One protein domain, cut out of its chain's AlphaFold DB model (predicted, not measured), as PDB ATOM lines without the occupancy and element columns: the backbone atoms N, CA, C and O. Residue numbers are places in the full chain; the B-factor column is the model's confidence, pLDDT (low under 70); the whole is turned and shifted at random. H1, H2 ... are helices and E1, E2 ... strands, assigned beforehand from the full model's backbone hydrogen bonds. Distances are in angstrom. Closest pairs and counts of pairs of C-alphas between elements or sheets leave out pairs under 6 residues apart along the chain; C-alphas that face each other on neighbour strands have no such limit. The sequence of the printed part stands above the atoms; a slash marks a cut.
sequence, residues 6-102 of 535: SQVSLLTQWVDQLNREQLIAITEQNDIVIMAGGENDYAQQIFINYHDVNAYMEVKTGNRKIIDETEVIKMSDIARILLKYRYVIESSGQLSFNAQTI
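This is residues 6 to 102 of the 535 residues of the protein "Hypothetical protein" of Rotaria sp. Silwood2 (UniProt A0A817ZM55). A short helix, H3, sits near the middle of a small mixed domain; the longer helix H1 crosses it on one side, H2 is on the side away from H1, and a small three-stranded sheet stands beside the end of H1. A two-stranded hairpin, E4 and E5, follows H3 at one end of the body, and residues 62 to 70 stick out as a loop at the other. The printed part has 97 residues, with three named helices and five named strands in the order H1 E1 E2 E3 H2 H3 E4 E5; the sheets, E1 E2 E3 and E4 E5, are both antiparallel, and the class is mixed, helices and strands. It is compact, with a radius of gyration of the C-alphas of 13.8 A and spans of 41 by 31 by 21 A.

H1, residues 6 to 20, only grazes the first sheet, with its residues 15 to 19. That sheet is a meander, each strand the antiparallel neighbour of the one before: E1, residues 24 to 26, E2, residues 32 to 35, and E3, residues 45 to 48. In the hairpin of E1 and E2, N 25 and O 33 are 2.9 A apart, within hydrogen-bond range; in that of E2 and E3, N 48 and O 32 are 2.8 A apart. H2, residues 50 to 61, is not on this sheet and is apart from H1. H3, residues 75 to 84, touches H1 at a steep tilt of 54 degrees, opposite ways; their closest C-alphas, of Thr 12 and Ser 76, are 5.0 A apart. H3 also only grazes the sheet, with its residues 78 to 82. H2 and H3 only just touch, with 3 pairs of C-alphas within 8 A, made by residues 52 to 56 of H2 alone; the closest C-alphas, of Tyr 56 and Ile 81, are 6.8 A apart, and the lines are about perpendicular at 73 degrees. E4, residues 89 to 91, and E5, residues 94 to 97, form a hairpin, with N 96 and O 89 2.8 A apart. Every O i to N i+4 pair is within hydrogen-bond range in H1 and H3, and 7 of 8 in H2.

H1 begins at C-alpha 6, (-2.603, -8.678, -20.504), and is 21.4 A long. H2 measures 16.3 A and H3 14.1 A. E5, 10.2 A long, ends at C-alpha 97, (12.480, -16.820, -26.214).

The C-alphas farthest apart, of Ile 67 and Ser 92, are 43.4 A apart. The printed part has no cut. The link from H2 to H3, 13 residues, is long. The mean pLDDT of the printed part is 74.2; residues under 70 include 37 to 44, 62 to 71, 90 to 95 and 98 to 102.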
ATOM      1  N   SER A   6      -2.570  -7.322 -21.067       66.31
ATOM      2  CA  SER A   6      -2.603  -8.678 -20.504       66.31
ATOM      3  C   SER A   6      -1.247  -9.382 -20.649       66.31
ATOM      4  O   SER A   6      -0.746  -9.990 -19.701       66.31
ATOM      5  N   GLN A   7      -0.586  -9.199 -21.798       68.69
ATOM      6  CA  GLN A   7       0.745  -9.738 -22.083       68.69
ATOM      7  C   GLN A   7       1.821  -9.058 -21.242       68.69
ATOM      8  O   GLN A   7       2.722  -9.718 -20.722       68.69
ATOM      9  N   VAL A   8       1.715  -7.735 -21.075       77.56
ATOM     10  CA  VAL A   8       2.604  -6.984 -20.183       77.56
ATOM     11  C   VAL A   8       2.461  -7.498 -18.753       77.56
ATOM     12  O   VAL A   8       3.479  -7.700 -18.097       77.56
ATOM     13  N   SER A   9       1.240  -7.753 -18.277       72.38
ATOM     14  CA  SER A   9       0.998  -8.286 -16.932       72.38
ATOM     15  C   SER A   9       1.631  -9.667 -16.735       72.38
ATOM     16  O   SER A   9       2.379  -9.857 -15.776       72.38
ATOM     17  N   LEU A  10       1.398 -10.602 -17.663       69.31
ATOM     18  CA  LEU A  10       1.959 -11.957 -17.609       69.31
ATOM     19  C   LEU A  10       3.495 -11.934 -17.607       69.31
ATOM     20  O   LEU A  10       4.143 -12.559 -16.769       69.31
ATOM     21  N   LEU A  11       4.097 -11.163 -18.516       78.44
ATOM     22  CA  LEU A  11       5.551 -11.064 -18.601       78.44
ATOM     23  C   LEU A  11       6.141 -10.313 -17.399       78.44
ATOM     24  O   LEU A  11       7.237 -10.640 -16.960       78.44
ATOM     25  N   THR A  12       5.414  -9.352 -16.821       80.19
ATOM     26  CA  THR A  12       5.828  -8.674 -15.581       80.19
ATOM     27  C   THR A  12       5.919  -9.659 -14.422       80.19
ATOM     28  O   THR A  12       6.885  -9.590 -13.673       80.19
ATOM     29  N   GLN A  13       4.962 -10.582 -14.286       72.81
ATOM     30  CA  GLN A  13       5.002 -11.620 -13.247       72.81
ATOM     31  C   GLN A  13       6.216 -12.537 -13.415       72.81
ATOM     32  O   GLN A  13       6.945 -12.772 -12.456       72.81
ATOM     33  N   TRP A  14       6.483 -12.983 -14.643       78.81
ATOM     34  CA  TRP A  14       7.649 -13.813 -14.944       78.81
ATOM     35  C   TRP A  14       8.980 -13.091 -14.671       78.81
ATOM     36  O   TRP A  14       9.867 -13.640 -14.021       78.81
ATOM     37  N   VAL A  15       9.119 -11.836 -15.112       81.81
ATOM     38  CA  VAL A  15      10.316 -11.021 -14.844       81.81
ATOM     39  C   VAL A  15      10.480 -10.766 -13.343       81.81
ATOM     40  O   VAL A  15      11.594 -10.826 -12.832       81.81
ATOM     41  N   ASP A  16       9.388 -10.513 -12.618       75.12
ATOM     42  CA  ASP A  16       9.427 -10.322 -11.167       75.12
ATOM     43  C   ASP A  16       9.868 -11.601 -10.439       75.12
ATOM     44  O   ASP A  16      10.675 -11.528  -9.513       75.12
ATOM     45  N   GLN A  17       9.423 -12.776 -10.892       70.00
ATOM     46  CA  GLN A  17       9.898 -14.061 -10.377       70.00
ATOM     47  C   GLN A  17      11.411 -14.219 -10.576       70.00
ATOM     48  O   GLN A  17      12.133 -14.478  -9.616       70.00
ATOM     49  N   LEU A  18      11.907 -13.999 -11.795       76.25
ATOM     50  CA  LEU A  18      13.338 -14.091 -12.096       76.25
ATOM     51  C   LEU A  18      14.163 -13.094 -11.275       76.25
ATOM     52  O   LEU A  18      15.236 -13.430 -10.782       76.25
ATOM     53  N   ASN A  19      13.657 -11.874 -11.083       79.44
ATOM     54  CA  ASN A  19      14.306 -10.872 -10.244       79.44
ATOM     55  C   ASN A  19      14.420 -11.336  -8.781       79.44
ATOM     56  O   ASN A  19      15.458 -11.145  -8.150       79.44
ATOM     57  N   ARG A  20      13.374 -11.981  -8.242       66.00
ATOM     58  CA  ARG A  20      13.383 -12.554  -6.882       66.00
ATOM     59  C   ARG A  20      14.364 -13.714  -6.744       66.00
ATOM     60  O   ARG A  20      14.993 -13.845  -5.700       66.00
ATOM     61  N   GLU A  21      14.515 -14.517  -7.791       68.31
ATOM     62  CA  GLU A  21      15.486 -15.614  -7.864       68.31
ATOM     63  C   GLU A  21      16.927 -15.120  -8.116       68.31
ATOM     64  O   GLU A  21      17.827 -15.933  -8.290       68.31
ATOM     65  N   GLN A  22      17.167 -13.799  -8.119       77.69
ATOM     66  CA  GLN A  22      18.461 -13.173  -8.444       77.69
ATOM     67  C   GLN A  22      18.972 -13.533  -9.850       77.69
ATOM     68  O   GLN A  22      20.159 -13.426 -10.154       77.69
ATOM     69  N   LEU A  23      18.050 -13.896 -10.743       78.81
ATOM     70  CA  LEU A  23      18.325 -14.254 -12.131       78.81
ATOM     71  C   LEU A  23      18.322 -13.044 -13.070       78.81
ATOM     72  O   LEU A  23      18.415 -13.207 -14.285       78.81
ATOM     73  N   ILE A  24      18.232 -11.831 -12.521       85.31
ATOM     74  CA  ILE A  24      18.385 -10.581 -13.261       85.31
ATOM     75  C   ILE A  24      19.586  -9.829 -12.707       85.31
ATOM     76  O   ILE A  24      19.643  -9.509 -11.522       85.31
ATOM     77  N   ALA A  25      20.536  -9.526 -13.583       83.62
ATOM     78  CA  ALA A  25      21.739  -8.783 -13.245       83.62
ATOM     79  C   ALA A  25      21.905  -7.579 -14.173       83.62
ATOM     80  O   ALA A  25      21.450  -7.590 -15.317       83.62
ATOM     81  N   ILE A  26      22.589  -6.549 -13.681       83.69
ATOM     82  CA  ILE A  26      23.002  -5.398 -14.486       83.69
ATOM     83  C   ILE A  26      24.510  -5.509 -14.704       83.69
ATOM     84  O   ILE A  26      25.262  -5.696 -13.746       83.69
ATOM     85  N   THR A  27      24.951  -5.434 -15.958       81.25
ATOM     86  CA  THR A  27      26.378  -5.491 -16.303       81.25
ATOM     87  C   THR A  27      27.081  -4.168 -16.006       81.25
ATOM     88  O   THR A  27      26.451  -3.130 -15.810       81.25
ATOM     89  N   GLU A  28      28.414  -4.167 -16.059       76.94
ATOM     90  CA  GLU A  28      29.216  -2.935 -15.989       76.94
ATOM     91  C   GLU A  28      28.906  -1.954 -17.136       76.94
ATOM     92  O   GLU A  28      29.161  -0.756 -17.021       76.94
ATOM     93  N   GLN A  29      28.341  -2.449 -18.242       77.19
ATOM     94  CA  GLN A  29      27.900  -1.657 -19.391       77.19
ATOM     95  C   GLN A  29      26.456  -1.143 -19.247       77.19
ATOM     96  O   GLN A  29      25.945  -0.507 -20.166       77.19
ATOM     97  N   ASN A  30      25.815  -1.362 -18.092       75.38
ATOM     98  CA  ASN A  30      24.401  -1.078 -17.822       75.38
ATOM     99  C   ASN A  30      23.418  -1.860 -18.710       75.38
ATOM    100  O   ASN A  30      22.274  -1.436 -18.887       75.38
ATOM    101  N   ASP A  31      23.842  -2.999 -19.257       82.12
ATOM    102  CA  ASP A  31      22.926  -3.937 -19.905       82.12
ATOM    103  C   ASP A  31      22.184  -4.742 -18.834       82.12
ATOM    104  O   ASP A  31      22.735  -5.025 -17.767       82.12
ATOM    105  N   ILE A  32      20.946  -5.146 -19.120       86.88
ATOM    106  CA  ILE A  32      20.181  -6.035 -18.238       86.88
ATOM    107  C   ILE A  32      20.317  -7.460 -18.773       86.88
ATOM    108  O   ILE A  32      19.945  -7.739 -19.912       86.88
ATOM    109  N   VAL A  33      20.830  -8.364 -17.943       86.12
ATOM    110  CA  VAL A  33      20.949  -9.794 -18.242       86.12
ATOM    111  C   VAL A  33      19.872 -10.539 -17.482       86.12
ATOM    112  O   VAL A  33      19.796 -10.438 -16.261       86.12
ATOM    113  N   ILE A  34      19.059 -11.306 -18.202       86.69
ATOM    114  CA  ILE A  34      18.031 -12.172 -17.630       86.69
ATOM    115  C   ILE A  34      18.431 -13.625 -17.878       86.69
ATOM    116  O   ILE A  34      18.491 -14.070 -19.023       86.69
ATOM    117  N   MET A  35      18.691 -14.375 -16.812       81.00
ATOM    118  CA  MET A  35      19.078 -15.786 -16.845       81.00
ATOM    119  C   MET A  35      17.830 -16.679 -16.849       81.00
ATOM    120  O   MET A  35      17.489 -17.295 -15.842       81.00
ATOM    121  N   ALA A  36      17.128 -16.743 -17.985       71.00
ATOM    122  CA  ALA A  36      15.820 -17.404 -18.083       71.00
ATOM    123  C   ALA A  36      15.846 -18.921 -17.799       71.00
ATOM    124  O   ALA A  36      14.838 -19.468 -17.361       71.00
ATOM    125  N   GLY A  37      16.986 -19.589 -18.021       63.09
ATOM    126  CA  GLY A  37      17.185 -21.019 -17.735       63.09
ATOM    127  C   GLY A  37      17.820 -21.321 -16.370       63.09
ATOM    128  O   GLY A  37      18.174 -22.469 -16.104       63.09
ATOM    129  N   GLY A  38      17.990 -20.307 -15.513       66.00
ATOM    130  CA  GLY A  38      18.708 -20.397 -14.238       66.00
ATOM    131  C   GLY A  38      20.193 -20.024 -14.340       66.00
ATOM    132  O   GLY A  38      20.734 -19.844 -15.430       66.00
ATOM    133  N   GLU A  39      20.870 -19.923 -13.189       62.47
ATOM    134  CA  GLU A  39      22.240 -19.374 -13.059       62.47
ATOM    135  C   GLU A  39      23.297 -20.052 -13.948       62.47
ATOM    136  O   GLU A  39      24.290 -19.434 -14.323       62.47
ATOM    137  N   ASN A  40      23.092 -21.325 -14.296       66.44
ATOM    138  CA  ASN A  40      24.073 -22.134 -15.024       66.44
ATOM    139  C   ASN A  40      23.731 -22.353 -16.504       66.44
ATOM    140  O   ASN A  40      24.522 -22.975 -17.217       66.44
ATOM    141  N   ASP A  41      22.585 -21.861 -16.983       67.00
ATOM    142  CA  ASP A  41      22.160 -22.042 -18.373       67.00
ATOM    143  C   ASP A  41      22.399 -20.778 -19.210       67.00
ATOM    144  O   ASP A  41      21.493 -20.017 -19.561       67.00
ATOM    145  N   TYR A  42      23.673 -20.567 -19.553       66.50
ATOM    146  CA  TYR A  42      24.134 -19.440 -20.367       66.50
ATOM    147  C   TYR A  42      23.505 -19.393 -21.770       66.50
ATOM    148  O   TYR A  42      23.489 -18.335 -22.397       66.50
ATOM    149  N   ALA A  43      22.975 -20.513 -22.277       62.81
ATOM    150  CA  ALA A  43      22.324 -20.562 -23.586       62.81
ATOM    151  C   ALA A  43      20.937 -19.891 -23.581       62.81
ATOM    152  O   ALA A  43      20.409 -19.565 -24.644       62.81
ATOM    153  N   GLN A  44      20.368 -19.656 -22.395       68.81
ATOM    154  CA  GLN A  44      19.049 -19.056 -22.201       68.81
ATOM    155  C   GLN A  44      19.112 -17.636 -21.622       68.81
ATOM    156  O   GLN A  44      18.158 -17.159 -21.012       68.81
ATOM    157  N   GLN A  45      20.232 -16.937 -21.801       79.88
ATOM    158  CA  GLN A  45      20.363 -15.561 -21.334       79.88
ATOM    159  C   GLN A  45      19.749 -14.571 -22.325       79.88
ATOM    160  O   GLN A  45      20.093 -14.557 -23.509       79.88
ATOM    161  N   ILE A  46      18.862 -13.710 -21.827       85.25
ATOM    162  CA  ILE A  46      18.364 -12.551 -22.567       85.25
ATOM    163  C   ILE A  46      19.236 -11.356 -22.202       85.25
ATOM    164  O   ILE A  46      19.276 -10.945 -21.044       85.25
ATOM    165  N   PHE A  47      19.915 -10.791 -23.195       86.62
ATOM    166  CA  PHE A  47      20.711  -9.579 -23.041       86.62
ATOM    167  C   PHE A  47      19.929  -8.390 -23.580       86.62
ATOM    168  O   PHE A  47      19.806  -8.235 -24.793       86.62
ATOM    169  N   ILE A  48      19.408  -7.554 -22.687       88.31
ATOM    170  CA  ILE A  48      18.757  -6.299 -23.052       88.31
ATOM    171  C   ILE A  48      19.823  -5.211 -23.083       88.31
ATOM    172  O   ILE A  48      20.403  -4.866 -22.053       88.31
ATOM    173  N   ASN A  49      20.056  -4.655 -24.268       86.06
ATOM    174  CA  ASN A  49      21.061  -3.620 -24.445       86.06
ATOM    175  C   ASN A  49      20.653  -2.305 -23.757       86.06
ATOM    176  O   ASN A  49      19.503  -1.866 -23.868       86.06
ATOM    177  N   TYR A  50      21.607  -1.626 -23.118       85.00
ATOM    178  CA  TYR A  50      21.395  -0.336 -22.459       85.00
ATOM    179  C   TYR A  50      20.794   0.734 -23.394       85.00
ATOM    180  O   TYR A  50      20.055   1.610 -22.941       85.00
ATOM    181  N   HIS A  51      21.059   0.669 -24.706       85.62
ATOM    182  CA  HIS A  51      20.458   1.561 -25.699       85.62
ATOM    183  C   HIS A  51      18.933   1.418 -25.772       85.62
ATOM    184  O   HIS A  51      18.236   2.429 -25.873       85.62
ATOM    185  N   ASP A  52      18.406   0.195 -25.681       87.50
ATOM    186  CA  ASP A  52      16.963  -0.062 -25.719       87.50
ATOM    187  C   ASP A  52      16.290   0.368 -24.416       87.50
ATOM    188  O   ASP A  52      15.191   0.930 -24.435       87.50
ATOM    189  N   VAL A  53      16.981   0.167 -23.289       84.50
ATOM    190  CA  VAL A  53      16.556   0.663 -21.975       84.50
ATOM    191  C   VAL A  53      16.452   2.190 -22.001       84.50
ATOM    192  O   VAL A  53      15.389   2.736 -21.708       84.50
ATOM    193  N   ASN A  54      17.503   2.886 -22.442       82.50
ATOM    194  CA  ASN A  54      17.517   4.347 -22.538       82.50
ATOM    195  C   ASN A  54      16.440   4.870 -23.492       82.50
ATOM    196  O   ASN A  54      15.660   5.745 -23.120       82.50
ATOM    197  N   ALA A  55      16.327   4.291 -24.690       84.81
ATOM    198  CA  ALA A  55      15.318   4.692 -25.667       84.81
ATOM    199  C   ALA A  55      13.880   4.467 -25.162       84.81
ATOM    200  O   ALA A  55      12.960   5.200 -25.532       84.81
ATOM    201  N   TYR A  56      13.644   3.456 -24.321       87.56
ATOM    202  CA  TYR A  56      12.355   3.274 -23.660       87.56
ATOM    203  C   TYR A  56      12.111   4.333 -22.579       87.56
ATOM    204  O   TYR A  56      11.036   4.938 -22.561       87.56
ATOM    205  N   MET A  57      13.098   4.589 -21.720       82.44
ATOM    206  CA  MET A  57      12.978   5.544 -20.615       82.44
ATOM    207  C   MET A  57      12.808   6.993 -21.103       82.44
ATOM    208  O   MET A  57      11.980   7.724 -20.562       82.44
ATOM    209  N   GLU A  58      13.478   7.393 -22.188       83.00
ATOM    210  CA  GLU A  58      13.288   8.706 -22.835       83.00
ATOM    211  C   GLU A  58      11.847   8.913 -23.334       83.00
ATOM    212  O   GLU A  58      11.261   9.992 -23.195       83.00
ATOM    213  N   VAL A  59      11.240   7.858 -23.888       81.75
ATOM    214  CA  VAL A  59       9.844   7.885 -24.351       81.75
ATOM    215  C   VAL A  59       8.875   7.919 -23.169       81.75
ATOM    216  O   VAL A  59       7.902   8.671 -23.205       81.75
ATOM    217  N   LYS A  60       9.138   7.132 -22.121       79.56
ATOM    218  CA  LYS A  60       8.310   7.059 -20.907       79.56
ATOM    219  C   LYS A  60       8.264   8.396 -20.158       79.56
ATOM    220  O   LYS A  60       7.198   8.805 -19.705       79.56
ATOM    221  N   THR A  61       9.392   9.095 -20.076       72.69
ATOM    222  CA  THR A  61       9.522  10.396 -19.389       72.69
ATOM    223  C   THR A  61       9.080  11.592 -20.230       72.69
ATOM    224  O   THR A  61       8.900  12.697 -19.707       72.69
ATOM    225  N   GLY A  62       8.861  11.393 -21.533       62.75
ATOM    226  CA  GLY A  62       8.280  12.392 -22.424       62.75
ATOM    227  C   GLY A  62       9.156  13.628 -22.633       62.75
ATOM    228  O   GLY A  62       8.649  14.746 -22.526       62.75
ATOM    229  N   ASN A  63      10.455  13.456 -22.918       54.75
ATOM    230  CA  ASN A  63      11.427  14.547 -23.139       54.75
ATOM    231  C   ASN A  63      11.471  15.620 -22.031       54.75
ATOM    232  O   ASN A  63      12.028  16.707 -22.225       54.75
ATOM    233  N   ARG A  64      10.892  15.357 -20.853       51.16
ATOM    234  CA  ARG A  64      10.987  16.275 -19.724       51.16
ATOM    235  C   ARG A  64      12.404  16.158 -19.178       51.16
ATOM    236  O   ARG A  64      12.749  15.166 -18.553       51.16
ATOM    237  N   LYS A  65      13.223  17.191 -19.404       51.09
ATOM    238  CA  LYS A  65      14.422  17.438 -18.593       51.09
ATOM    239  C   LYS A  65      13.965  17.601 -17.144       51.09
ATOM    240  O   LYS A  65      13.594  18.704 -16.750       51.09
ATOM    241  N   ILE A  66      13.938  16.514 -16.385       47.97
ATOM    242  CA  ILE A  66      13.739  16.566 -14.943       47.97
ATOM    243  C   ILE A  66      15.100  16.353 -14.300       47.97
ATOM    244  O   ILE A  66      15.771  15.343 -14.484       47.97
ATOM    245  N   ILE A  67      15.501  17.421 -13.630       48.12
ATOM    246  CA  ILE A  67      16.604  17.536 -12.697       48.12
ATOM    247  C   ILE A  67      16.160  16.792 -11.421       48.12
ATOM    248  O   ILE A  67      15.064  17.053 -10.931       48.12
ATOM    249  N   ASP A  68      17.010  15.893 -10.915       44.69
ATOM    250  CA  ASP A  68      17.059  15.386  -9.527       44.69
ATOM    251  C   ASP A  68      16.069  14.324  -8.990       44.69
ATOM    252  O   ASP A  68      16.011  14.130  -7.777       44.69
ATOM    253  N   GLU A  69      15.400  13.513  -9.817       47.97
ATOM    254  CA  GLU A  69      14.819  12.244  -9.326       47.97
ATOM    255  C   GLU A  69      15.457  11.046 -10.037       47.97
ATOM    256  O   GLU A  69      15.431  10.940 -11.263       47.97
ATOM    257  N   THR A  70      16.074  10.147  -9.265       57.75
ATOM    258  CA  THR A  70      16.596   8.870  -9.767       57.75
ATOM    259  C   THR A  70      15.413   8.003 -10.183       57.75
ATOM    260  O   THR A  70      14.763   7.368  -9.355       57.75
ATOM    261  N   GLU A  71      15.086   8.010 -11.473       64.44
ATOM    262  CA  GLU A  71      13.986   7.202 -11.977       64.44
ATOM    263  C   GLU A  71      14.354   5.715 -11.916       64.44
ATOM    264  O   GLU A  71      15.313   5.253 -12.535       64.44
ATOM    265  N   VAL A  72      13.581   4.960 -11.137       75.06
ATOM    266  CA  VAL A  72      13.783   3.523 -10.941       75.06
ATOM    267  C   VAL A  72      13.078   2.752 -12.058       75.06
ATOM    268  O   VAL A  72      11.869   2.898 -12.261       75.06
ATOM    269  N   ILE A  73      13.827   1.896 -12.758       79.44
ATOM    270  CA  ILE A  73      13.287   0.946 -13.739       79.44
ATOM    271  C   ILE A  73      12.484  -0.122 -12.987       79.44
ATOM    272  O   ILE A  73      13.018  -0.820 -12.127       79.44
ATOM    273  N   LYS A  74      11.191  -0.261 -13.301       84.12
ATOM    274  CA  LYS A  74      10.317  -1.285 -12.705       84.12
ATOM    275  C   LYS A  74      10.367  -2.583 -13.514       84.12
ATOM    276  O   LYS A  74      10.640  -2.565 -14.711       84.12
ATOM    277  N   MET A  75       9.970  -3.705 -12.914       84.56
ATOM    278  CA  MET A  75       9.844  -4.985 -13.640       84.56
ATOM    279  C   MET A  75       8.849  -4.900 -14.808       84.56
ATOM    280  O   MET A  75       9.082  -5.459 -15.876       84.56
ATOM    281  N   SER A  76       7.794  -4.093 -14.657       83.81
ATOM    282  CA  SER A  76       6.863  -3.784 -15.745       83.81
ATOM    283  C   SER A  76       7.513  -3.023 -16.906       83.81
ATOM    284  O   SER A  76       7.068  -3.139 -18.043       83.81
ATOM    285  N   ASP A  77       8.554  -2.227 -16.639       85.00
ATOM    286  CA  ASP A  77       9.317  -1.541 -17.684       85.00
ATOM    287  C   ASP A  77      10.186  -2.536 -18.456       85.00
ATOM    288  O   ASP A  77      10.181  -2.519 -19.683       85.00
ATOM    289  N   ILE A  78      10.843  -3.468 -17.756       88.12
ATOM    290  CA  ILE A  78      11.614  -4.557 -18.375       88.12
ATOM    291  C   ILE A  78      10.702  -5.424 -19.256       88.12
ATOM    292  O   ILE A  78      11.028  -5.664 -20.416       88.12
ATOM    293  N   ALA A  79       9.518  -5.809 -18.769       86.50
ATOM    294  CA  ALA A  79       8.532  -6.547 -19.561       86.50
ATOM    295  C   ALA A  79       8.112  -5.785 -20.836       86.50
ATOM    296  O   ALA A  79       8.066  -6.349 -21.932       86.50
ATOM    297  N   ARG A  80       7.866  -4.473 -20.733       89.19
ATOM    298  CA  ARG A  80       7.539  -3.639 -21.901       89.19
ATOM    299  C   ARG A  80       8.707  -3.522 -22.877       89.19
ATOM    300  O   ARG A  80       8.463  -3.526 -24.081       89.19
ATOM    301  N   ILE A  81       9.948  -3.443 -22.397       89.19
ATOM    302  CA  ILE A  81      11.155  -3.440 -23.237       89.19
ATOM    303  C   ILE A  81      11.278  -4.776 -23.984       89.19
ATOM    304  O   ILE A  81      11.419  -4.776 -25.208       89.19
ATOM    305  N   LEU A  82      11.123  -5.902 -23.284       88.94
ATOM    306  CA  LEU A  82      11.199  -7.242 -23.873       88.94
ATOM    307  C   LEU A  82      10.222  -7.428 -25.046       88.94
ATOM    308  O   LEU A  82      10.609  -7.959 -26.088       88.94
ATOM    309  N   LEU A  83       8.985  -6.935 -24.911       87.12
ATOM    310  CA  LEU A  83       7.971  -6.992 -25.971       87.12
ATOM    311  C   LEU A  83       8.211  -5.949 -27.073       87.12
ATOM    312  O   LEU A  83       8.128  -6.259 -28.263       87.12
ATOM    313  N   LYS A  84       8.520  -4.700 -26.703       87.94
ATOM    314  CA  LYS A  84       8.688  -3.585 -27.652       87.94
ATOM    315  C   LYS A  84       9.850  -3.822 -28.616       87.94
ATOM    316  O   LYS A  84       9.712  -3.523 -29.801       87.94
ATOM    317  N   TYR A  85      10.959  -4.360 -28.114       88.12
ATOM    318  CA  TYR A  85      12.172  -4.625 -28.891       88.12
ATOM    319  C   TYR A  85      12.287  -6.087 -29.348       88.12
ATOM    320  O   TYR A  85      13.288  -6.462 -29.949       88.12
ATOM    321  N   ARG A  86      11.229  -6.891 -29.151       83.50
ATOM    322  CA  ARG A  86      11.112  -8.281 -29.632       83.50
ATOM    323  C   ARG A  86      12.197  -9.227 -29.113       83.50
ATOM    324  O   ARG A  86      12.573 -10.171 -29.803       83.50
ATOM    325  N   TYR A  87      12.659  -9.002 -27.888       84.81
ATOM    326  CA  TYR A  87      13.448  -9.999 -27.168       84.81
ATOM    327  C   TYR A  87      12.595 -11.229 -26.848       84.81
ATOM    328  O   TYR A  87      13.084 -12.347 -26.923       84.81
ATOM    329  N   VAL A  88      11.308 -11.027 -26.555       82.56
ATOM    330  CA  VAL A  88      10.312 -12.094 -26.408       82.56
ATOM    331  C   VAL A  88       9.321 -11.999 -27.563       82.56
ATOM    332  O   VAL A  88       8.851 -10.909 -27.900       82.56
ATOM    333  N   ILE A  89       9.016 -13.139 -28.181       76.25
ATOM    334  CA  ILE A  89       8.075 -13.241 -29.298       76.25
ATOM    335  C   ILE A  89       6.803 -13.910 -28.799       76.25
ATOM    336  O   ILE A  89       6.846 -14.997 -28.219       76.25
ATOM    337  N   GLU A  90       5.669 -13.271 -29.065       65.12
ATOM    338  CA  GLU A  90       4.355 -13.863 -28.863       65.12
ATOM    339  C   GLU A  90       3.886 -14.541 -30.155       65.12
ATOM    340  O   GLU A  90       3.931 -13.960 -31.243       65.12
ATOM    341  N   SER A  91       3.460 -15.795 -30.036       62.00
ATOM    342  CA  SER A  91       2.803 -16.522 -31.118       62.00
ATOM    343  C   SER A  91       1.670 -17.356 -30.544       62.00
ATOM    344  O   SER A  91       1.897 -18.188 -29.666       62.00
ATOM    345  N   SER A  92       0.452 -17.139 -31.042       53.53
ATOM    346  CA  SER A  92      -0.735 -17.913 -30.653       53.53
ATOM    347  C   SER A  92      -1.019 -17.888 -29.138       53.53
ATOM    348  O   SER A  92      -1.391 -18.915 -28.575       53.53
ATOM    349  N   GLY A  93      -0.809 -16.746 -28.467       52.12
ATOM    350  CA  GLY A  93      -1.011 -16.601 -27.019       52.12
ATOM    351  C   GLY A  93       0.101 -17.187 -26.143       52.12
ATOM    352  O   GLY A  93      -0.028 -17.188 -24.923       52.12
ATOM    353  N   GLN A  94       1.196 -17.678 -26.732       56.53
ATOM    354  CA  GLN A  94       2.366 -18.161 -25.999       56.53
ATOM    355  C   GLN A  94       3.547 -17.205 -26.159       56.53
ATOM    356  O   GLN A  94       3.908 -16.826 -27.276       56.53
ATOM    357  N   LEU A  95       4.168 -16.846 -25.033       69.50
ATOM    358  CA  LEU A  95       5.411 -16.080 -24.994       69.50
ATOM    359  C   LEU A  95       6.595 -17.027 -25.183       69.50
ATOM    360  O   LEU A  95       6.649 -18.090 -24.568       69.50
ATOM    361  N   SER A  96       7.548 -16.649 -26.029       72.62
ATOM    362  CA  SER A  96       8.712 -17.480 -26.323       72.62
ATOM    363  C   SER A  96      10.007 -16.680 -26.445       72.62
ATOM    364  O   SER A  96      10.011 -15.533 -26.895       72.62
ATOM    365  N   PHE A  97      11.113 -17.315 -26.063       75.31
ATOM    366  CA  PHE A  97      12.480 -16.820 -26.214       75.31
ATOM    367  C   PHE A  97      13.356 -17.924 -26.820       75.31
ATOM    368  O   PHE A  97      13.341 -19.045 -26.320       75.31
ATOM    369  N   ASN A  98      14.096 -17.632 -27.903       61.03
ATOM    370  CA  ASN A  98      15.056 -18.547 -28.552       61.03
ATOM    371  C   ASN A  98      14.589 -20.024 -28.626       61.03
ATOM    372  O   ASN A  98      15.304 -20.941 -28.231       61.03
ATOM    373  N   ALA A  99      13.377 -20.236 -29.157       58.97
ATOM    374  CA  ALA A  99      12.691 -21.527 -29.334       58.97
ATOM    375  C   ALA A  99      12.100 -22.205 -28.076       58.97
ATOM    376  O   ALA A  99      11.559 -23.305 -28.189       58.97
ATOM    377  N   GLN A 100      12.127 -21.559 -26.908       57.69
ATOM    378  CA  GLN A 100      11.485 -22.050 -25.687       57.69
ATOM    379  C   GLN A 100      10.257 -21.228 -25.312       57.69
ATOM    380  O   GLN A 100      10.273 -20.001 -25.396       57.69
ATOM    381  N   THR A 101       9.200 -21.908 -24.871       59.41
ATOM    382  CA  THR A 101       8.001 -21.267 -24.326       59.41
ATOM    383  C   THR A 101       8.267 -20.824 -22.890       59.41
ATOM    384  O   THR A 101       8.652 -21.633 -22.047       59.41
ATOM    385  N   ILE A 102       8.034 -19.545 -22.607       60.31
ATOM    386  CA  ILE A 102       8.070 -18.982 -21.260       60.31
ATOM    387  C   ILE A 102       6.809 -19.463 -20.533       60.31
ATOM    388  O   ILE A 102       5.698 -19.097 -20.909       60.31
TER     389      ILE A 102